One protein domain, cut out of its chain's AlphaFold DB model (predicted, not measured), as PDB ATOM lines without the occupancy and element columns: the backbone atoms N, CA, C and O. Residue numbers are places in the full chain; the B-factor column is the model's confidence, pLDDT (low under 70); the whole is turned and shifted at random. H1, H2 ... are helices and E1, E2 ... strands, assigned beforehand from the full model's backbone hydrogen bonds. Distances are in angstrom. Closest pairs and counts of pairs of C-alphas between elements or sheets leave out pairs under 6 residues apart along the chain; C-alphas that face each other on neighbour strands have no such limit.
ATOM      1  N   LYS A   5     218.447 173.474 146.052       92.69
ATOM      2  CA  LYS A   5     218.077 172.597 144.936       92.69
ATOM      3  C   LYS A   5     218.602 171.193 145.211       92.69
ATOM      4  O   LYS A   5     219.787 171.042 145.473       92.69
ATOM      5  N   TYR A   6     217.727 170.205 145.087       93.19
ATOM      6  CA  TYR A   6     218.018 168.791 145.267       93.19
ATOM      7  C   TYR A   6     217.808 168.048 143.950       93.19
ATOM      8  O   TYR A   6     216.719 168.081 143.373       93.19
ATOM      9  N   SER A   7     218.848 167.382 143.466       94.25
ATOM     10  CA  SER A   7     218.755 166.347 142.437       94.25
ATOM     11  C   SER A   7     218.277 165.022 143.038       94.25
ATOM     12  O   SER A   7     218.189 164.863 144.256       94.25
ATOM     13  N   LYS A   8     218.032 164.026 142.182       93.44
ATOM     14  CA  LYS A   8     217.758 162.650 142.615       93.44
ATOM     15  C   LYS A   8     218.824 162.111 143.580       93.44
ATOM     16  O   LYS A   8     218.467 161.537 144.604       93.44
ATOM     17  N   ASN A   9     220.111 162.299 143.274       94.81
ATOM     18  CA  ASN A   9     221.184 161.810 144.141       94.81
ATOM     19  C   ASN A   9     221.205 162.559 145.479       94.81
ATOM     20  O   ASN A   9     221.378 161.931 146.513       94.81
ATOM     21  N   ASP A  10     220.946 163.868 145.479       94.38
ATOM     22  CA  ASP A  10     220.921 164.647 146.722       94.38
ATOM     23  C   ASP A  10     219.786 164.198 147.648       94.38
ATOM     24  O   ASP A  10     219.985 164.112 148.854       94.38
ATOM     25  N   ILE A  11     218.614 163.856 147.094       93.69
ATOM     26  CA  ILE A  11     217.514 163.265 147.872       93.69
ATOM     27  C   ILE A  11     217.929 161.921 148.470       93.69
ATOM     28  O   ILE A  11     217.692 161.691 149.650       93.69
ATOM     29  N   TYR A  12     218.576 161.057 147.686       94.31
ATOM     30  CA  TYR A  12     219.050 159.759 148.167       94.31
ATOM     31  C   TYR A  12     220.096 159.901 149.286       94.31
ATOM     32  O   TYR A  12     219.975 159.274 150.334       94.31
ATOM     33  N   GLN A  13     221.089 160.774 149.098       94.25
ATOM     34  CA  GLN A  13     222.106 161.046 150.117       94.25
ATOM     35  C   GLN A  13     221.492 161.659 151.373       94.25
ATOM     36  O   GLN A  13     221.859 161.278 152.482       94.25
ATOM     37  N   LYS A  14     220.521 162.568 151.217       91.56
ATOM     38  CA  LYS A  14     219.818 163.168 152.351       91.56
ATOM     39  C   LYS A  14     219.019 162.122 153.123       91.56
ATOM     40  O   LYS A  14     219.145 162.083 154.342       91.56
ATOM     41  N   ALA A  15     218.313 161.234 152.421       92.00
ATOM     42  CA  ALA A  15     217.595 160.114 153.021       92.00
ATOM     43  C   ALA A  15     218.520 159.214 153.854       92.00
ATOM     44  O   ALA A  15     218.167 158.862 154.974       92.00
ATOM     45  N   ILE A  16     219.728 158.910 153.367       91.75
ATOM     46  CA  ILE A  16     220.730 158.157 154.140       91.75
ATOM     47  C   ILE A  16     221.217 158.967 155.346       91.75
ATOM     48  O   ILE A  16     221.227 158.462 156.466       91.75
ATOM     49  N   SER A  17     221.625 160.220 155.126       91.19
ATOM     50  CA  SER A  17     222.238 161.056 156.167       91.19
ATOM     51  C   SER A  17     221.287 161.370 157.319       91.19
ATOM     52  O   SER A  17     221.717 161.474 158.463       91.19
ATOM     53  N   GLU A  18     219.997 161.500 157.016       88.31
ATOM     54  CA  GLU A  18     218.942 161.784 157.986       88.31
ATOM     55  C   GLU A  18     218.178 160.529 158.405       88.31
ATOM     56  O   GLU A  18     217.198 160.639 159.133       88.31
ATOM     57  N   GLN A  19     218.619 159.355 157.943       89.88
ATOM     58  CA  GLN A  19     218.029 158.059 158.273       89.88
ATOM     59  C   GLN A  19     216.513 158.021 158.035       89.88
ATOM     60  O   GLN A  19     215.750 157.510 158.855       89.88
ATOM     61  N   TRP A  20     216.069 158.572 156.901       90.88
ATOM     62  CA  TRP A  20     214.665 158.517 156.509       90.88
ATOM     63  C   TRP A  20     214.208 157.065 156.409       90.88
ATOM     64  O   TRP A  20     214.946 156.187 155.958       90.88
ATOM     65  N   SER A  21     212.958 156.820 156.792       91.62
ATOM     66  CA  SER A  21     212.362 155.498 156.618       91.62
ATOM     67  C   SER A  21     212.151 155.185 155.135       91.62
ATOM     68  O   SER A  21     211.808 156.073 154.348       91.62
ATOM     69  N   GLY A  22     212.322 153.910 154.790       93.00
ATOM     70  CA  GLY A  22     212.068 153.334 153.472       93.00
ATOM     71  C   GLY A  22     213.215 153.429 152.465       93.00
ATOM     72  O   GLY A  22     214.291 153.957 152.744       93.00
ATOM     73  N   LYS A  23     212.998 152.861 151.273       93.50
ATOM     74  CA  LYS A  23     214.014 152.677 150.213       93.50
ATOM     75  C   LYS A  23     213.728 153.468 148.937       93.50
ATOM     76  O   LYS A  23     214.487 153.380 147.970       93.50
ATOM     77  N   GLY A  24     212.635 154.227 148.912       94.38
ATOM     78  CA  GLY A  24     212.213 155.007 147.752       94.38
ATOM     79  C   GLY A  24     211.551 154.178 146.647       94.38
ATOM     80  O   GLY A  24     211.539 154.629 145.496       94.38
ATOM     81  N   THR A  25     211.017 152.991 146.969       96.50
ATOM     82  CA  THR A  25     210.260 152.118 146.045       96.50
ATOM     83  C   THR A  25     208.750 152.232 146.272       96.50
ATOM     84  O   THR A  25     208.312 152.845 147.242       96.50
ATOM     85  N   SER A  26     207.934 151.662 145.379       95.12
ATOM     86  CA  SER A  26     206.466 151.686 145.486       95.12
ATOM     87  C   SER A  26     205.946 151.061 146.775       95.12
ATOM     88  O   SER A  26     204.984 151.555 147.356       95.12
ATOM     89  N   GLU A  27     206.584 149.978 147.210       96.56
ATOM     90  CA  GLU A  27     206.231 149.217 148.408       96.56
ATOM     91  C   GLU A  27     206.811 149.860 149.672       96.56
ATOM     92  O   GLU A  27     206.246 149.703 150.751       96.56
ATOM     93  N   ASP A  28     207.930 150.577 149.531       96.69
ATOM     94  CA  ASP A  28     208.712 151.126 150.636       96.69
ATOM     95  C   ASP A  28     209.237 152.539 150.291       96.69
ATOM     96  O   ASP A  28     210.421 152.718 149.962       96.69
ATOM     97  N   PRO A  29     208.353 153.557 150.274       97.19
ATOM     98  CA  PRO A  29     208.695 154.914 149.858       97.19
ATOM     99  C   PRO A  29     209.594 155.608 150.883       97.19
ATOM    100  O   PRO A  29     209.531 155.316 152.072       97.19
ATOM    101  N   PHE A  30     210.368 156.601 150.444       96.62
ATOM    102  CA  PHE A  30     211.057 157.488 151.381       96.62
ATOM    103  C   PHE A  30     210.043 158.315 152.168       96.62
ATOM    104  O   PHE A  30     209.234 159.021 151.561       96.62
ATOM    105  N   ILE A  31     210.104 158.260 153.498       95.06
ATOM    106  CA  ILE A  31     209.181 158.985 154.375       95.06
ATOM    107  C   ILE A  31     209.860 160.234 154.941       95.06
ATOM    108  O   ILE A  31     210.854 160.152 155.661       95.06
ATOM    109  N   ILE A  32     209.287 161.398 154.637       91.81
ATOM    110  CA  ILE A  32     209.698 162.696 155.172       91.81
ATOM    111  C   ILE A  32     208.654 163.148 156.197       91.81
ATOM    112  O   ILE A  32     207.489 163.339 155.855       91.81
ATOM    113  N   GLU A  33     209.083 163.352 157.436       91.88
ATOM    114  CA  GLU A  33     208.274 163.772 158.577       91.88
ATOM    115  C   GLU A  33     208.891 165.035 159.201       91.88
ATOM    116  O   GLU A  33     210.028 165.383 158.868       91.88
ATOM    117  N   PRO A  34     208.196 165.731 160.120       87.50
ATOM    118  CA  PRO A  34     208.657 167.016 160.656       87.50
ATOM    119  C   PRO A  34     209.989 166.956 161.411       87.50
ATOM    120  O   PRO A  34     210.664 167.973 161.540       87.50
ATOM    121  N   VAL A  35     210.359 165.777 161.917       83.31
ATOM    122  CA  VAL A  35     211.643 165.539 162.593       83.31
ATOM    123  C   VAL A  35     212.836 165.610 161.634       83.31
ATOM    124  O   VAL A  35     213.963 165.822 162.075       83.31
ATOM    125  N   HIS A  36     212.603 165.464 160.328       80.38
ATOM    126  CA  HIS A  36     213.644 165.517 159.308       80.38
ATOM    127  C   HIS A  36     213.947 166.964 158.912       80.38
ATOM    128  O   HIS A  36     213.048 167.793 158.738       80.38
ATOM    129  N   SER A  37     215.229 167.282 158.719       68.19
ATOM    130  CA  SER A  37     215.680 168.648 158.445       68.19
ATOM    131  C   SER A  37     215.526 169.002 156.960       68.19
ATOM    132  O   SER A  37     216.488 169.207 156.214       68.19
ATOM    133  N   PHE A  38     214.280 169.062 156.484       77.38
ATOM    134  CA  PHE A  38     213.992 169.523 155.128       77.38
ATOM    135  C   PHE A  38     213.818 171.048 155.107       77.38
ATOM    136  O   PHE A  38     212.962 171.577 155.820       77.38
ATOM    137  N   PRO A  39     214.599 171.796 154.306       81.88
ATOM    138  CA  PRO A  39     214.491 173.247 154.292       81.88
ATOM    139  C   PRO A  39     213.097 173.703 153.868       81.88
ATOM    140  O   PRO A  39     212.531 173.202 152.891       81.88
ATOM    141  N   GLN A  40     212.596 174.743 154.539       84.38
ATOM    142  CA  GLN A  40     211.297 175.353 154.237       84.38
ATOM    143  C   GLN A  40     211.190 175.883 152.797       84.38
ATOM    144  O   GLN A  40     210.080 176.142 152.338       84.38
ATOM    145  N   GLN A  41     212.321 176.089 152.108       90.94
ATOM    146  CA  GLN A  41     212.395 176.557 150.724       90.94
ATOM    147  C   GLN A  41     213.279 175.646 149.881       90.94
ATOM    148  O   GLN A  41     214.509 175.719 149.949       90.94
ATOM    149  N   SER A  42     212.646 174.812 149.065       92.25
ATOM    150  CA  SER A  42     213.334 173.728 148.375       92.25
ATOM    151  C   SER A  42     212.804 173.515 146.963       92.25
ATOM    152  O   SER A  42     211.610 173.648 146.692       92.25
ATOM    153  N   ILE A  43     213.699 173.133 146.054       94.25
ATOM    154  CA  ILE A  43     213.344 172.585 144.745       94.25
ATOM    155  C   ILE A  43     213.872 171.161 144.661       94.25
ATOM    156  O   ILE A  43     215.079 170.962 144.743       94.25
ATOM    157  N   ILE A  44     212.999 170.194 144.405       94.81
ATOM    158  CA  ILE A  44     213.383 168.823 144.064       94.81
ATOM    159  C   ILE A  44     213.273 168.665 142.551       94.81
ATOM    160  O   ILE A  44     212.262 169.039 141.952       94.81
ATOM    161  N   LYS A  45     214.323 168.142 141.921       95.94
ATOM    162  CA  LYS A  45     214.408 167.980 140.470       95.94
ATOM    163  C   LYS A  45     214.668 166.543 140.067       95.94
ATOM    164  O   LYS A  45     215.484 165.863 140.688       95.94
ATOM    165  N   ASP A  46     214.009 166.132 138.986       94.94
ATOM    166  CA  ASP A  46     214.287 164.898 138.246       94.94
ATOM    167  C   ASP A  46     214.292 163.643 139.150       94.94
ATOM    168  O   ASP A  46     215.027 162.681 138.923       94.94
ATOM    169  N   SER A  47     213.475 163.659 140.211       93.94
ATOM    170  CA  SER A  47     213.346 162.530 141.132       93.94
ATOM    171  C   SER A  47     212.309 161.538 140.621       93.94
ATOM    172  O   SER A  47     211.157 161.893 140.369       93.94
ATOM    173  N   SER A  48     212.727 160.280 140.509       93.12
ATOM    174  CA  SER A  48     211.863 159.148 140.176       93.12
ATOM    175  C   SER A  48     211.546 158.267 141.389       93.12
ATOM    176  O   SER A  48     211.011 157.178 141.207       93.12
ATOM    177  N   PHE A  49     211.975 158.668 142.590       96.12
ATOM    178  CA  PHE A  49     211.727 157.907 143.812       96.12
ATOM    179  C   PHE A  49     210.278 158.047 144.258       96.12
ATOM    180  O   PHE A  49     209.667 159.096 144.062       96.12
ATOM    181  N   PHE A  50     209.773 157.015 144.924       97.75
ATOM    182  CA  PHE A  50     208.523 157.107 145.659       97.75
ATOM    183  C   PHE A  50     208.787 157.848 146.968       97.75
ATOM    184  O   PHE A  50     209.593 157.405 147.786       97.75
ATOM    185  N   ILE A  51     208.151 159.007 147.138       96.94
ATOM    186  CA  ILE A  51     208.358 159.888 148.294       96.94
ATOM    187  C   ILE A  51     207.009 160.151 148.954       96.94
ATOM    188  O   ILE A  51     206.057 160.552 148.287       96.94
ATOM    189  N   LEU A  52     206.945 159.974 150.268       97.44
ATOM    190  CA  LEU A  52     205.795 160.269 151.106       97.44
ATOM    191  C   LEU A  52     206.173 161.341 152.126       97.44
ATOM    192  O   LEU A  52     207.003 161.117 152.997       97.44
ATOM    193  N   VAL A  53     205.550 162.508 152.028       96.31
ATOM    194  CA  VAL A  53     205.766 163.638 152.933       96.31
ATOM    195  C   VAL A  53     204.548 163.784 153.835       96.31
ATOM    196  O   VAL A  53     203.432 163.944 153.336       96.31
ATOM    197  N   LYS A  54     204.748 163.725 155.153       96.38
ATOM    198  CA  LYS A  54     203.674 163.740 156.151       96.38
ATOM    199  C   LYS A  54     203.830 164.889 157.130       96.38
ATOM    200  O   LYS A  54     204.893 165.057 157.714       96.38
ATOM    201  N   HIS A  55     202.745 165.627 157.356       96.19
ATOM    202  CA  HIS A  55     202.623 166.628 158.425       96.19
ATOM    203  C   HIS A  55     203.701 167.728 158.431       96.19
ATOM    204  O   HIS A  55     203.901 168.404 159.438       96.19
ATOM    205  N   CYS A  56     204.398 167.931 157.311       95.00
ATOM    206  CA  CYS A  56     205.451 168.933 157.188       95.00
ATOM    207  C   CYS A  56     204.882 170.309 156.830       95.00
ATOM    208  O   CYS A  56     203.837 170.428 156.187       95.00
ATOM    209  N   THR A  57     205.619 171.356 157.201       94.75
ATOM    210  CA  THR A  57     205.314 172.739 156.817       94.75
ATOM    211  C   THR A  57     206.404 173.285 155.905       94.75
ATOM    212  O   THR A  57     207.584 173.273 156.259       94.75
ATOM    213  N   PHE A  58     206.012 173.815 154.750       94.62
ATOM    214  CA  PHE A  58     206.915 174.437 153.788       94.62
ATOM    215  C   PHE A  58     206.473 175.859 153.482       94.62
ATOM    216  O   PHE A  58     205.297 176.137 153.279       94.62
ATOM    217  N   LYS A  59     207.444 176.762 153.360       93.88
ATOM    218  CA  LYS A  59     207.184 178.080 152.786       93.88
ATOM    219  C   LYS A  59     207.101 177.969 151.264       93.88
ATOM    220  O   LYS A  59     206.141 178.397 150.649       93.88
ATOM    221  N   TYR A  60     208.091 177.348 150.638       94.12
ATOM    222  CA  TYR A  60     208.114 177.181 149.191       94.12
ATOM    223  C   TYR A  60     208.665 175.808 148.834       94.12
ATOM    224  O   TYR A  60     209.834 175.519 149.083       94.12
ATOM    225  N   LEU A  61     207.847 174.965 148.216       96.44
ATOM    226  CA  LEU A  61     208.314 173.700 147.661       96.44
ATOM    227  C   LEU A  61     208.029 173.671 146.166       96.44
ATOM    228  O   LEU A  61     206.909 173.908 145.731       96.44
ATOM    229  N   THR A  62     209.035 173.359 145.354       97.06
ATOM    230  CA  THR A  62     208.822 173.050 143.935       97.06
ATOM    231  C   THR A  62     209.311 171.655 143.616       97.06
ATOM    232  O   THR A  62     210.473 171.331 143.839       97.06
ATOM    233  N   LEU A  63     208.446 170.854 143.009       97.75
ATOM    234  CA  LEU A  63     208.823 169.634 142.319       97.75
ATOM    235  C   LEU A  63     208.947 169.940 140.826       97.75
ATOM    236  O   LEU A  63     208.043 170.522 140.229       97.75
ATOM    237  N   ASN A  64     210.065 169.566 140.213       97.75
ATOM    238  CA  ASN A  64     210.282 169.743 138.782       97.75
ATOM    239  C   ASN A  64     210.703 168.419 138.148       97.75
ATOM    240  O   ASN A  64     211.756 167.884 138.487       97.75
ATOM    241  N   ARG A  65     209.892 167.905 137.219       97.50
ATOM    242  CA  ARG A  65     210.073 166.593 136.573       97.50
ATOM    243  C   ARG A  65     210.134 165.439 137.578       97.50
ATOM    244  O   ARG A  65     210.840 164.459 137.367       97.50
ATOM    245  N   CYS A  66     209.400 165.566 138.681       97.62
ATOM    246  CA  CYS A  66     209.265 164.504 139.673       97.62
ATOM    247  C   CYS A  66     208.058 163.614 139.377       97.62
ATOM    248  O   CYS A  66     207.059 164.087 138.825       97.62
ATOM    249  N   LYS A  67     208.143 162.354 139.801       96.94
ATOM    250  CA  LYS A  67     207.033 161.396 139.783       96.94
ATOM    251  C   LYS A  67     206.872 160.718 141.137       96.94
ATOM    252  O   LYS A  67     207.818 160.735 141.918       96.94
ATOM    253  N   ASN A  68     205.713 160.107 141.383       97.44
ATOM    254  CA  ASN A  68     205.466 159.253 142.550       97.44
ATOM    255  C   ASN A  68     205.643 159.955 143.905       97.44
ATOM    256  O   ASN A  68     206.203 159.392 144.847       97.44
ATOM    257  N   VAL A  69     205.172 161.198 144.014       98.00
ATOM    258  CA  VAL A  69     205.267 161.963 145.265       98.00
ATOM    259  C   VAL A  69     203.896 162.095 145.905       98.00
ATOM    260  O   VAL A  69     202.932 162.494 145.256       98.00
ATOM    261  N   ARG A  70     203.808 161.791 147.196       98.31
ATOM    262  CA  ARG A  70     202.592 161.901 147.993       98.31
ATOM    263  C   ARG A  70     202.800 162.870 149.148       98.31
ATOM    264  O   ARG A  70     203.775 162.758 149.880       98.31
ATOM    265  N   PHE A  71     201.861 163.788 149.320       98.25
ATOM    266  CA  PHE A  71     201.790 164.725 150.435       98.25
ATOM    267  C   PHE A  71     200.539 164.432 151.258       98.25
ATOM    268  O   PHE A  71     199.446 164.335 150.697       98.25
ATOM    269  N   GLU A  72     200.692 164.300 152.573       98.12
ATOM    270  CA  GLU A  72     199.593 164.053 153.507       98.12
ATOM    271  C   GLU A  72     199.668 165.004 154.697       98.12
ATOM    272  O   GLU A  72     200.703 165.093 155.360       98.12
ATOM    273  N   GLY A  73     198.580 165.723 154.982       97.44
ATOM    274  CA  GLY A  73     198.519 166.568 156.180       97.44
ATOM    275  C   GLY A  73     199.517 167.730 156.177       97.44
ATOM    276  O   GLY A  73     199.876 168.217 157.242       97.44
ATOM    277  N   CYS A  74     200.039 168.124 155.012       97.44
ATOM    278  CA  CYS A  74     201.086 169.137 154.905       97.44
ATOM    279  C   CYS A  74     200.508 170.554 154.786       97.44
ATOM    280  O   CYS A  74     199.394 170.761 154.296       97.44
ATOM    281  N   VAL A  75     201.310 171.539 155.188       97.00
ATOM    282  CA  VAL A  75     200.994 172.967 155.072       97.00
ATOM    283  C   VAL A  75     202.008 173.630 154.147       97.00
ATOM    284  O   VAL A  75     203.215 173.471 154.327       97.00
ATOM    285  N   PHE A  76     201.527 174.389 153.167       97.12
ATOM    286  CA  PHE A  76     202.364 175.118 152.216       97.12
ATOM    287  C   PHE A  76     202.002 176.601 152.218       97.12
ATOM    288  O   PHE A  76     200.817 176.924 152.170       97.12
ATOM    289  N   ASP A  77     202.978 177.513 152.155       96.94
ATOM    290  CA  ASP A  77     202.653 178.833 151.597       96.94
ATOM    291  C   ASP A  77     202.445 178.678 150.083       96.94
ATOM    292  O   ASP A  77     201.360 178.977 149.576       96.94
ATOM    293  N   GLU A  78     203.435 178.112 149.383       96.94
ATOM    294  CA  GLU A  78     203.368 177.798 147.951       96.94
ATOM    295  C   GLU A  78     203.898 176.388 147.630       96.94
ATOM    296  O   GLU A  78     204.968 175.980 148.100       96.94
ATOM    297  N   LEU A  79     203.177 175.669 146.763       98.06
ATOM    298  CA  LEU A  79     203.627 174.416 146.145       98.06
ATOM    299  C   LEU A  79     203.586 174.540 144.622       98.06
ATOM    300  O   LEU A  79     202.531 174.805 144.052       98.06
ATOM    301  N   GLY A  80     204.714 174.284 143.965       98.12
ATOM    302  CA  GLY A  80     204.819 174.234 142.509       98.12
ATOM    303  C   GLY A  80     205.095 172.825 141.995       98.12
ATOM    304  O   GLY A  80     206.104 172.224 142.349       98.12
ATOM    305  N   LEU A  81     204.242 172.304 141.117       98.31
ATOM    306  CA  LEU A  81     204.412 171.022 140.432       98.31
ATOM    307  C   LEU A  81     204.648 171.273 138.941       98.31
ATOM    308  O   LEU A  81     203.710 171.555 138.190       98.31
ATOM    309  N   VAL A  82     205.900 171.168 138.498       98.00
ATOM    310  CA  VAL A  82     206.337 171.521 137.141       98.00
ATOM    311  C   VAL A  82     206.764 170.271 136.374       98.00
ATOM    312  O   VAL A  82     207.760 169.640 136.706       98.00
ATOM    313  N   ASN A  83     206.064 169.930 135.294       97.38
ATOM    314  CA  ASN A  83     206.255 168.697 134.519       97.38
ATOM    315  C   ASN A  83     206.188 167.428 135.390       97.38
ATOM    316  O   ASN A  83     206.951 166.488 135.165       97.38
ATOM    317  N   CYS A  84     205.329 167.414 136.407       98.19
ATOM    318  CA  CYS A  84     205.189 166.281 137.314       98.19
ATOM    319  C   CYS A  84     204.098 165.311 136.851       98.19
ATOM    320  O   CYS A  84     203.166 165.696 136.139       98.19
ATOM    321  N   SER A  85     204.200 164.057 137.280       97.62
ATOM    322  CA  SER A  85     203.128 163.073 137.118       97.62
ATOM    323  C   SER A  85     202.964 162.222 138.366       97.62
ATOM    324  O   SER A  85     203.906 162.118 139.147       97.62
ATOM    325  N   GLU A  86     201.798 161.601 138.549       97.44
ATOM    326  CA  GLU A  86     201.571 160.651 139.653       97.44
ATOM    327  C   GLU A  86     201.816 161.298 141.028       97.44
ATOM    328  O   GLU A  86     202.388 160.691 141.932       97.44
ATOM    329  N   VAL A  87     201.420 162.570 141.173       98.31
ATOM    330  CA  VAL A  87     201.501 163.292 142.446       98.31
ATOM    331  C   VAL A  87     200.157 163.219 143.159       98.31
ATOM    332  O   VAL A  87     199.107 163.478 142.568       98.31
ATOM    333  N   ILE A  88     200.186 162.884 144.445       98.50
ATOM    334  CA  ILE A  88     198.999 162.842 145.298       98.50
ATOM    335  C   ILE A  88     199.150 163.894 146.392       98.50
ATOM    336  O   ILE A  88     200.113 163.873 147.149       98.50
ATOM    337  N   VAL A  89     198.185 164.799 146.504       98.44
ATOM    338  CA  VAL A  89     198.095 165.786 147.584       98.44
ATOM    339  C   VAL A  89     196.812 165.501 148.349       98.44
ATOM    340  O   VAL A  89     195.727 165.607 147.788       98.44
ATOM    341  N   LYS A  90     196.924 165.091 149.612       98.56
ATOM    342  CA  LYS A  90     195.783 164.711 150.450       98.56
ATOM    343  C   LYS A  90     195.770 165.514 151.739       98.56
ATOM    344  O   LYS A  90     196.788 165.566 152.428       98.56
ATOM    345  N   ASN A  91     194.606 166.044 152.108       98.25
ATOM    346  CA  ASN A  91     194.410 166.716 153.393       98.25
ATOM    347  C   ASN A  91     195.465 167.810 153.642       98.25
ATOM    348  O   ASN A  91     196.075 167.865 154.705       98.25
ATOM    349  N   CYS A  92     195.784 168.598 152.613       98.25
ATOM    350  CA  CYS A  92     196.802 169.640 152.693       98.25
ATOM    351  C   CYS A  92     196.152 171.024 152.691       98.25
ATOM    352  O   CYS A  92     195.074 171.230 152.132       98.25
ATOM    353  N   SER A  93     196.842 171.998 153.276       97.69
ATOM    354  CA  SER A  93     196.407 173.396 153.262       97.69
ATOM    355  C   SER A  93     197.448 174.287 152.602       97.69
ATOM    356  O   SER A  93     198.656 174.080 152.743       97.69
ATOM    357  N   PHE A  94     196.962 175.278 151.861       97.94
ATOM    358  CA  PHE A  94     197.779 176.265 151.172       97.94
ATOM    359  C   PHE A  94     197.461 177.650 151.730       97.94
ATOM    360  O   PHE A  94     196.294 178.010 151.872       97.94
ATOM    361  N   LYS A  95     198.486 178.449 152.029       97.50
ATOM    362  CA  LYS A  95     198.309 179.838 152.471       97.50
ATOM    363  C   LYS A  95     198.201 180.800 151.295       97.50
ATOM    364  O   LYS A  95     197.442 181.761 151.369       97.50
ATOM    365  N   ILE A  96     198.972 180.557 150.233       97.38
ATOM    366  CA  ILE A  96     199.036 181.435 149.063       97.38
ATOM    367  C   ILE A  96     198.486 180.708 147.841       97.38
ATOM    368  O   ILE A  96     197.424 181.086 147.348       97.38
ATOM    369  N   ARG A  97     199.181 179.681 147.330       97.06
ATOM    370  CA  ARG A  97     198.773 179.036 146.072       97.06
ATOM    371  C   ARG A  97     199.324 177.633 145.830       97.06
ATOM    372  O   ARG A  97     200.340 177.231 146.397       97.06
ATOM    373  N   LEU A  98     198.664 176.946 144.902       98.31
ATOM    374  CA  LEU A  98     199.124 175.728 144.244       98.31
ATOM    375  C   LEU A  98     199.334 176.011 142.750       98.31
ATOM    376  O   LEU A  98     198.382 176.356 142.046       98.31
ATOM    377  N   ASP A  99     200.560 175.808 142.271       98.06
ATOM    378  CA  ASP A  99     200.933 175.965 140.868       98.06
ATOM    379  C   ASP A  99     201.119 174.591 140.208       98.06
ATOM    380  O   ASP A  99     201.982 173.805 140.597       98.06
ATOM    381  N   LEU A 100     200.346 174.297 139.165       97.81
ATOM    382  CA  LEU A 100     200.486 173.100 138.336       97.81
ATOM    383  C   LEU A 100     200.906 173.520 136.925       97.81
ATOM    384  O   LEU A 100     200.169 174.197 136.215       97.81
ATOM    385  N   ILE A 101     202.090 173.128 136.470       96.69
ATOM    386  CA  ILE A 101     202.605 173.542 135.161       96.69
ATOM    387  C   ILE A 101     203.003 172.303 134.375       96.69
ATOM    388  O   ILE A 101     203.988 171.657 134.709       96.69
ATOM    389  N   LYS A 102     202.280 171.999 133.292       95.50
ATOM    390  CA  LYS A 102     202.511 170.829 132.422       95.50
ATOM    391  C   LYS A 102     202.488 169.496 133.187       95.50
ATOM    392  O   LYS A 102     203.159 168.545 132.788       95.50
ATOM    393  N   SER A 103     201.747 169.446 134.287       97.31
ATOM    394  CA  SER A 103     201.630 168.267 135.142       97.31
ATOM    395  C   SER A 103     200.402 167.440 134.764       97.31
ATOM    396  O   SER A 103     199.455 167.972 134.178       97.31
ATOM    397  N   HIS A 104     200.430 166.140 135.057       97.25
ATOM    398  CA  HIS A 104     199.352 165.217 134.690       97.25
ATOM    399  C   HIS A 104     199.193 164.043 135.658       97.25
ATOM    400  O   HIS A 104     200.008 163.882 136.565       97.25
ATOM    401  N   ASN A 105     198.140 163.237 135.494       97.31
ATOM    402  CA  ASN A 105     197.897 162.013 136.276       97.31
ATOM    403  C   ASN A 105     198.072 162.208 137.785       97.31
ATOM    404  O   ASN A 105     198.758 161.436 138.448       97.31
ATOM    405  N   SER A 106     197.528 163.297 138.319       97.75
ATOM    406  CA  SER A 106     197.704 163.670 139.724       97.75
ATOM    407  C   SER A 106     196.350 163.819 140.403       97.75
ATOM    408  O   SER A 106     195.344 164.114 139.756       97.75
ATOM    409  N   CYS A 107     196.320 163.610 141.713       98.38
ATOM    410  CA  CYS A 107     195.109 163.703 142.516       98.38
ATOM    411  C   CYS A 107     195.334 164.686 143.662       98.38
ATOM    412  O   CYS A 107     196.269 164.525 144.443       98.38
ATOM    413  N   ILE A 108     194.475 165.690 143.765       98.31
ATOM    414  CA  ILE A 108     194.432 166.637 144.869       98.31
ATOM    415  C   ILE A 108     193.089 166.441 145.556       98.31
ATOM    416  O   ILE A 108     192.044 166.563 144.920       98.31
ATOM    417  N   GLN A 109     193.110 166.083 146.832       98.06
ATOM    418  CA  GLN A 109     191.901 165.733 147.562       98.06
ATOM    419  C   GLN A 109     191.887 166.323 148.969       98.06
ATOM    420  O   GLN A 109     192.940 166.474 149.601       98.06
ATOM    421  N   ASP A 110     190.687 166.644 149.444       97.81
ATOM    422  CA  ASP A 110     190.422 167.110 150.808       97.81
ATOM    423  C   ASP A 110     191.299 168.317 151.193       97.81
ATOM    424  O   ASP A 110     191.845 168.379 152.287       97.81
ATOM    425  N   SER A 111     191.547 169.235 150.253       97.56
ATOM    426  CA  SER A 111     192.549 170.298 150.412       97.56
ATOM    427  C   SER A 111     191.958 171.699 150.253       97.56
ATOM    428  O   SER A 111     191.018 171.905 149.483       97.56
ATOM    429  N   VAL A 112     192.544 172.675 150.954       97.25
ATOM    430  CA  VAL A 112     192.123 174.090 150.923       97.25
ATOM    431  C   VAL A 112     193.134 174.920 150.139       97.25
ATOM    432  O   VAL A 112     194.264 175.103 150.589       97.25
ATOM    433  N   ILE A 113     192.728 175.418 148.970       97.50
ATOM    434  CA  ILE A 113     193.583 176.066 147.969       97.50
ATOM    435  C   ILE A 113     193.078 177.497 147.705       97.50
ATOM    436  O   ILE A 113     192.131 177.686 146.940       97.50
ATOM    437  N   PRO A 114     193.711 178.540 148.267       96.88
ATOM    438  CA  PRO A 114     193.274 179.919 148.041       96.88
ATOM    439  C   PRO A 114     193.392 180.343 146.575       96.88
ATOM    440  O   PRO A 114     192.497 180.989 146.036       96.88
ATOM    441  N   PHE A 115     194.472 179.945 145.905       96.62
ATOM    442  CA  PHE A 115     194.681 180.227 144.491       96.62
ATOM    443  C   PHE A 115     195.235 178.998 143.774       96.62
ATOM    444  O   PHE A 115     196.305 178.493 144.115       96.62
ATOM    445  N   LEU A 116     194.499 178.514 142.775       96.62
ATOM    446  CA  LEU A 116     194.929 177.441 141.889       96.62
ATOM    447  C   LEU A 116     195.363 178.037 140.552       96.62
ATOM    448  O   LEU A 116     194.534 178.490 139.758       96.62
ATOM    449  N   HIS A 117     196.657 177.968 140.260       95.12
ATOM    450  CA  HIS A 117     197.186 178.276 138.937       95.12
ATOM    451  C   HIS A 117     197.542 176.982 138.230       95.12
ATOM    452  O   HIS A 117     198.380 176.224 138.701       95.12
ATOM    453  N   PHE A 118     196.927 176.707 137.083       93.75
ATOM    454  CA  PHE A 118     197.249 175.497 136.336       93.75
ATOM    455  C   PHE A 118     197.366 175.752 134.837       93.75
ATOM    456  O   PHE A 118     196.454 176.252 134.170       93.75
ATOM    457  N   VAL A 119     198.529 175.398 134.295       92.25
ATOM    458  CA  VAL A 119     198.981 175.716 132.941       92.25
ATOM    459  C   VAL A 119     199.270 174.428 132.189       92.25
ATOM    460  O   VAL A 119     200.139 173.662 132.598       92.25
ATOM    461  N   MET A 120     198.595 174.206 131.062       92.00
ATOM    462  CA  MET A 120     198.774 173.018 130.215       92.00
ATOM    463  C   MET A 120     198.716 171.676 130.972       92.00
ATOM    464  O   MET A 120     199.455 170.746 130.646       92.00
ATOM    465  N   CYS A 121     197.881 171.586 132.002       94.62
ATOM    466  CA  CYS A 121     197.701 170.363 132.779       94.62
ATOM    467  C   CYS A 121     196.544 169.526 132.231       94.62
ATOM    468  O   CYS A 121     195.596 170.078 131.658       94.62
ATOM    469  N   TYR A 122     196.633 168.213 132.411       94.88
ATOM    470  CA  TYR A 122     195.601 167.265 132.004       94.88
ATOM    471  C   TYR A 122     195.528 166.074 132.948       94.88
ATOM    472  O   TYR A 122     196.507 165.762 133.615       94.88
ATOM    473  N   GLU A 123     194.370 165.417 133.023       95.81
ATOM    474  CA  GLU A 123     194.167 164.239 133.882       95.81
ATOM    475  C   GLU A 123     194.475 164.515 135.367       95.81
ATOM    476  O   GLU A 123     194.883 163.628 136.117       95.81
ATOM    477  N   ILE A 124     194.280 165.761 135.810       97.31
ATOM    478  CA  ILE A 124     194.320 166.121 137.226       97.31
ATOM    479  C   ILE A 124     192.922 165.948 137.812       97.31
ATOM    480  O   ILE A 124     191.943 166.439 137.243       97.31
ATOM    481  N   ARG A 125     192.823 165.271 138.955       97.75
ATOM    482  CA  ARG A 125     191.574 165.118 139.707       97.75
ATOM    483  C   ARG A 125     191.618 165.979 140.960       97.75
ATOM    484  O   ARG A 125     192.530 165.825 141.764       97.75
ATOM    485  N   PHE A 126     190.628 166.843 141.127       97.38
ATOM    486  CA  PHE A 126     190.371 167.604 142.345       97.38
ATOM    487  C   PHE A 126     189.134 167.014 143.015       97.38
ATOM    488  O   PHE A 126     188.084 166.965 142.379       97.38
ATOM    489  N   LYS A 127     189.248 166.547 144.259       96.88
ATOM    490  CA  LYS A 127     188.153 165.896 144.994       96.88
ATOM    491  C   LYS A 127     187.929 166.576 146.334       96.88
ATOM    492  O   LYS A 127     188.878 166.706 147.101       96.88
ATOM    493  N   THR A 128     186.706 167.006 146.625       96.00
ATOM    494  CA  THR A 128     186.354 167.552 147.951       96.00
ATOM    495  C   THR A 128     187.286 168.699 148.378       96.00
ATOM    496  O   THR A 128     187.768 168.757 149.505       96.00
ATOM    497  N   CYS A 129     187.647 169.573 147.436       96.19
ATOM    498  CA  CYS A 129     188.580 170.677 147.677       96.19
ATOM    499  C   CYS A 129     187.830 172.003 147.786       96.19
ATOM    500  O   CYS A 129     186.908 172.251 147.010       96.19
ATOM    501  N   THR A 130     188.303 172.897 148.649       95.75
ATOM    502  CA  THR A 130     187.884 174.305 148.643       95.75
ATOM    503  C   THR A 130     188.888 175.102 147.823       95.75
ATOM    504  O   THR A 130     190.071 175.135 148.162       95.75
ATOM    505  N   ILE A 131     188.441 175.726 146.733       95.56
ATOM    506  CA  ILE A 131     189.285 176.487 145.809       95.56
ATOM    507  C   ILE A 131     188.717 177.893 145.640       95.56
ATOM    508  O   ILE A 131     187.693 178.079 144.983       95.56
ATOM    509  N   THR A 132     189.388 178.903 146.190       94.19
ATOM    510  CA  THR A 132     188.830 180.266 146.211       94.19
ATOM    511  C   THR A 132     188.970 180.981 144.872       94.19
ATOM    512  O   THR A 132     188.079 181.731 144.491       94.19
ATOM    513  N   GLN A 133     190.075 180.775 144.157       93.62
ATOM    514  CA  GLN A 133     190.351 181.440 142.883       93.62
ATOM    515  C   GLN A 133     191.060 180.496 141.915       93.62
ATOM    516  O   GLN A 133     191.925 179.712 142.314       93.62
ATOM    517  N   ILE A 134     190.717 180.595 140.627       92.94
ATOM    518  CA  ILE A 134     191.196 179.662 139.603       92.94
ATOM    519  C   ILE A 134     191.740 180.415 138.389       92.94
ATOM    520  O   ILE A 134     191.024 181.143 137.705       92.94
ATOM    521  N   ALA A 135     192.998 180.150 138.045       90.94
ATOM    522  CA  ALA A 135     193.636 180.618 136.824       90.94
ATOM    523  C   ALA A 135     194.018 179.432 135.926       90.94
ATOM    524  O   ALA A 135     195.039 178.772 136.127       90.94
ATOM    525  N   ASN A 136     193.207 179.188 134.892       89.50
ATOM    526  CA  ASN A 136     193.452 178.149 133.894       89.50
ATOM    527  C   ASN A 136     194.100 178.729 132.626       89.50
ATOM    528  O   ASN A 136     193.486 179.516 131.900       89.50
ATOM    529  N   ASN A 137     195.312 178.270 132.307       87.38
ATOM    530  CA  ASN A 137     195.979 178.570 131.042       87.38
ATOM    531  C   ASN A 137     196.152 177.295 130.204       87.38
ATOM    532  O   ASN A 137     197.186 176.632 130.268       87.38
ATOM    533  N   PHE A 138     195.160 177.001 129.359       85.94
ATOM    534  CA  PHE A 138     195.152 175.871 128.412       85.94
ATOM    535  C   PHE A 138     195.102 174.471 129.041       85.94
ATOM    536  O   PHE A 138     195.367 173.492 128.352       85.94
ATOM    537  N   SER A 139     194.748 174.346 130.315       90.00
ATOM    538  CA  SER A 139     194.568 173.049 130.971       90.00
ATOM    539  C   SER A 139     193.196 172.451 130.636       90.00
ATOM    540  O   SER A 139     192.177 173.149 130.712       90.00
ATOM    541  N   ARG A 140     193.173 171.168 130.261       90.81
ATOM    542  CA  ARG A 140     192.010 170.422 129.736       90.81
ATOM    543  C   ARG A 140     191.983 168.996 130.293       90.81
ATOM    544  O   ARG A 140     192.982 168.570 130.848       90.81
ATOM    545  N   ALA A 141     190.876 168.267 130.153       92.75
ATOM    546  CA  ALA A 141     190.692 166.908 130.680       92.75
ATOM    547  C   ALA A 141     190.965 166.750 132.189       92.75
ATOM    548  O   ALA A 141     191.384 165.690 132.646       92.75
ATOM    549  N   ASN A 142     190.760 167.810 132.967       94.75
ATOM    550  CA  ASN A 142     190.816 167.764 134.424       94.75
ATOM    551  C   ASN A 142     189.414 167.528 134.980       94.75
ATOM    552  O   ASN A 142     188.423 167.964 134.390       94.75
ATOM    553  N   ILE A 143     189.342 166.850 136.118       94.75
ATOM    554  CA  ILE A 143     188.096 166.465 136.770       94.75
ATOM    555  C   ILE A 143     188.013 167.190 138.109       94.75
ATOM    556  O   ILE A 143     188.941 167.117 138.911       94.75
ATOM    557  N   PHE A 144     186.901 167.874 138.348       94.81
ATOM    558  CA  PHE A 144     186.594 168.553 139.599       94.81
ATOM    559  C   PHE A 144     185.351 167.907 140.207       94.81
ATOM    560  O   PHE A 144     184.251 168.082 139.694       94.81
ATOM    561  N   GLU A 145     185.523 167.142 141.275       94.50
ATOM    562  CA  GLU A 145     184.467 166.426 141.991       94.50
ATOM    563  C   GLU A 145     184.250 167.089 143.353       94.50
ATOM    564  O   GLU A 145     185.180 167.179 144.156       94.50
ATOM    565  N   ASN A 146     183.024 167.533 143.632       92.19
ATOM    566  CA  ASN A 146     182.631 168.078 144.939       92.19
ATOM    567  C   ASN A 146     183.523 169.222 145.423       92.19
ATOM    568  O   ASN A 146     183.903 169.287 146.588       92.19
ATOM    569  N   ILE A 147     183.886 170.114 144.503       92.44
ATOM    570  CA  ILE A 147     184.657 171.302 144.845       92.44
ATOM    571  C   ILE A 147     183.750 172.413 145.372       92.44
ATOM    572  O   ILE A 147     182.677 172.673 144.821       92.44
ATOM    573  N   ASP A 148     184.230 173.111 146.392       91.50
ATOM    574  CA  ASP A 148     183.676 174.382 146.835       91.50
ATOM    575  C   ASP A 148     184.475 175.516 146.182       91.50
ATOM    576  O   ASP A 148     185.674 175.662 146.417       91.50
ATOM    577  N   THR A 149     183.844 176.275 145.287       87.00
ATOM    578  CA  THR A 149     184.486 177.394 144.585       87.00
ATOM    579  C   THR A 149     183.462 178.483 144.256       87.00
ATOM    580  O   THR A 149     182.307 178.162 143.944       87.00
ATOM    581  N   PRO A 150     183.836 179.777 144.282       82.75
ATOM    582  CA  PRO A 150     182.929 180.853 143.904       82.75
ATOM    583  C   PRO A 150     182.387 180.696 142.477       82.75
ATOM    584  O   PRO A 150     183.113 180.359 141.541       82.75
ATOM    585  N   VAL A 151     181.108 181.040 142.272       71.44
ATOM    586  CA  VAL A 151     180.408 180.895 140.976       71.44
ATOM    587  C   VAL A 151     181.177 181.538 139.809       71.44
ATOM    588  O   VAL A 151     181.214 181.000 138.701       71.44
ATOM    589  N   ARG A 152     181.830 182.681 140.061       70.00
ATOM    590  CA  ARG A 152     182.591 183.437 139.051       70.00
ATOM    591  C   ARG A 152     183.776 182.648 138.481       70.00
ATOM    592  O   ARG A 152     184.097 182.827 137.306       70.00
ATOM    593  N   ASP A 153     184.371 181.752 139.262       76.12
ATOM    594  CA  ASP A 153     185.574 181.007 138.886       76.12
ATOM    595  C   ASP A 153     185.286 179.687 138.155       76.12
ATOM    596  O   ASP A 153     186.166 179.165 137.466       76.12
ATOM    597  N   PHE A 154     184.038 179.200 138.137       72.44
ATOM    598  CA  PHE A 154     183.662 178.051 137.292       72.44
ATOM    599  C   PHE A 154     183.888 178.320 135.799       72.44
ATOM    600  O   PHE A 154     184.213 177.407 135.037       72.44
ATOM    601  N   ASN A 155     183.768 179.577 135.364       69.12
ATOM    602  CA  ASN A 155     184.071 179.956 133.984       69.12
ATOM    603  C   ASN A 155     185.562 179.796 133.655       69.12
ATOM    604  O   ASN A 155     185.905 179.513 132.508       69.12
ATOM    605  N   ASN A 156     186.443 179.916 134.653       75.38
ATOM    606  CA  ASN A 156     187.872 179.663 134.493       75.38
ATOM    607  C   ASN A 156     188.170 178.156 134.430       75.38
ATOM    608  O   ASN A 156     189.110 177.749 133.746       75.38
ATOM    609  N   ILE A 157     187.338 177.302 135.039       77.31
ATOM    610  CA  ILE A 157     187.476 175.841 134.941       77.31
ATOM    611  C   ILE A 157     187.244 175.356 133.510       77.31
ATOM    612  O   ILE A 157     188.026 174.545 133.023       77.31
ATOM    613  N   LYS A 158     186.242 175.886 132.799       68.00
ATOM    614  CA  LYS A 158     185.880 175.443 131.434       68.00
ATOM    615  C   LYS A 158     186.986 175.638 130.382       68.00
ATOM    616  O   LYS A 158     186.866 175.132 129.272       68.00
ATOM    617  N   GLY A 159     188.086 176.302 130.736       64.56
ATOM    618  CA  GLY A 159     189.274 176.419 129.899       64.56
ATOM    619  C   GLY A 159     189.240 177.611 128.949       64.56
ATOM    620  O   GLY A 159     188.292 178.394 128.883       64.56
TER     621      GLY A 159
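This is residues 5 to 159 of the 244 residues of an uncharacterized protein of marine sediment metagenome (UniProt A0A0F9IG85). The chain is wound in stacked turns, a solenoid whose two walls are a sheet of E1, E3, E5, E7, E9, E11 and E13 and a sheet of E2, E4, E6, E8, E10 and E12, with H1 at the E1 and E2 end and H2 over E12 at the other end. E4, E6, E8, E10 and E12 each bend at a corner of the winding, and the stacking of the turns makes the longest axis. The printed part has 155 residues, mostly strand, with two named helices and thirteen named strands, in the order H1, E1 to E13, H2. Both sheets are parallel and run in the orders just named. The whole is compact, with a radius of gyration of the C-alphas of 15.1 A, yet elongated, spanning 49 by 26 by 23 A.

H1 is residues 8 to 17, 14.4 A long, from C-alpha 8 at (217.758, 162.650, 142.615). E1 is residues 30 to 32, E2 41 to 45, E3 51 to 54, E4 57 to 64, E5 69 to 72, E6 75 to 82 and E7 88 to 90. E8, the longest strand by residues, is 93 to 101 and measures 19.1 A. E9 is 104 to 109, E10 112 to 119, E11 122 to 127, E12 130 to 137, 19.8 A long, and E13 143 to 145. H2, residues 151 to 157, ends with C-alpha 157 at (187.476, 175.841, 134.941).

In the seven-strand sheet E1 and E13 are the edge strands. E1 and E3 are parallel at 26 degrees, with N 32 and O 52 within hydrogen-bond range at 2.8 A. E9 and E11 are parallel at 8 degrees, with N 108 and O 125 at 2.8 A. The six-strand sheet is twisted. There E6 and E8 are parallel at 1 degree, with N 81 and O 99 at 2.8 A. E8 bends by 95 degrees at residue 96. H1 only grazes both sheets; its closest C-alphas to E2 are those of Lys 8 and Lys 45, 6.7 A apart. H2 is on the six-strand sheet, over E12, at a height over the sheet of 6.8 A, and runs slantwise to the strands; Asn 136 and Asn 156 have the closest C-alphas, 5.8 A apart. Every O i to N i+4 pair is within hydrogen-bond range in H1, but 1 of 3 in H2, which has 3 of 4 O i to N i+3 pairs within range.

The C-alphas farthest apart, those of Ser 17 and Val 151, are 48.7 A apart. The printed part has no cut. The link from H1 to E1, residues 18 to 29, is long. Mean pLDDT of the printed part is 93.2, with residues 37, 155, 158 and 159 under 70.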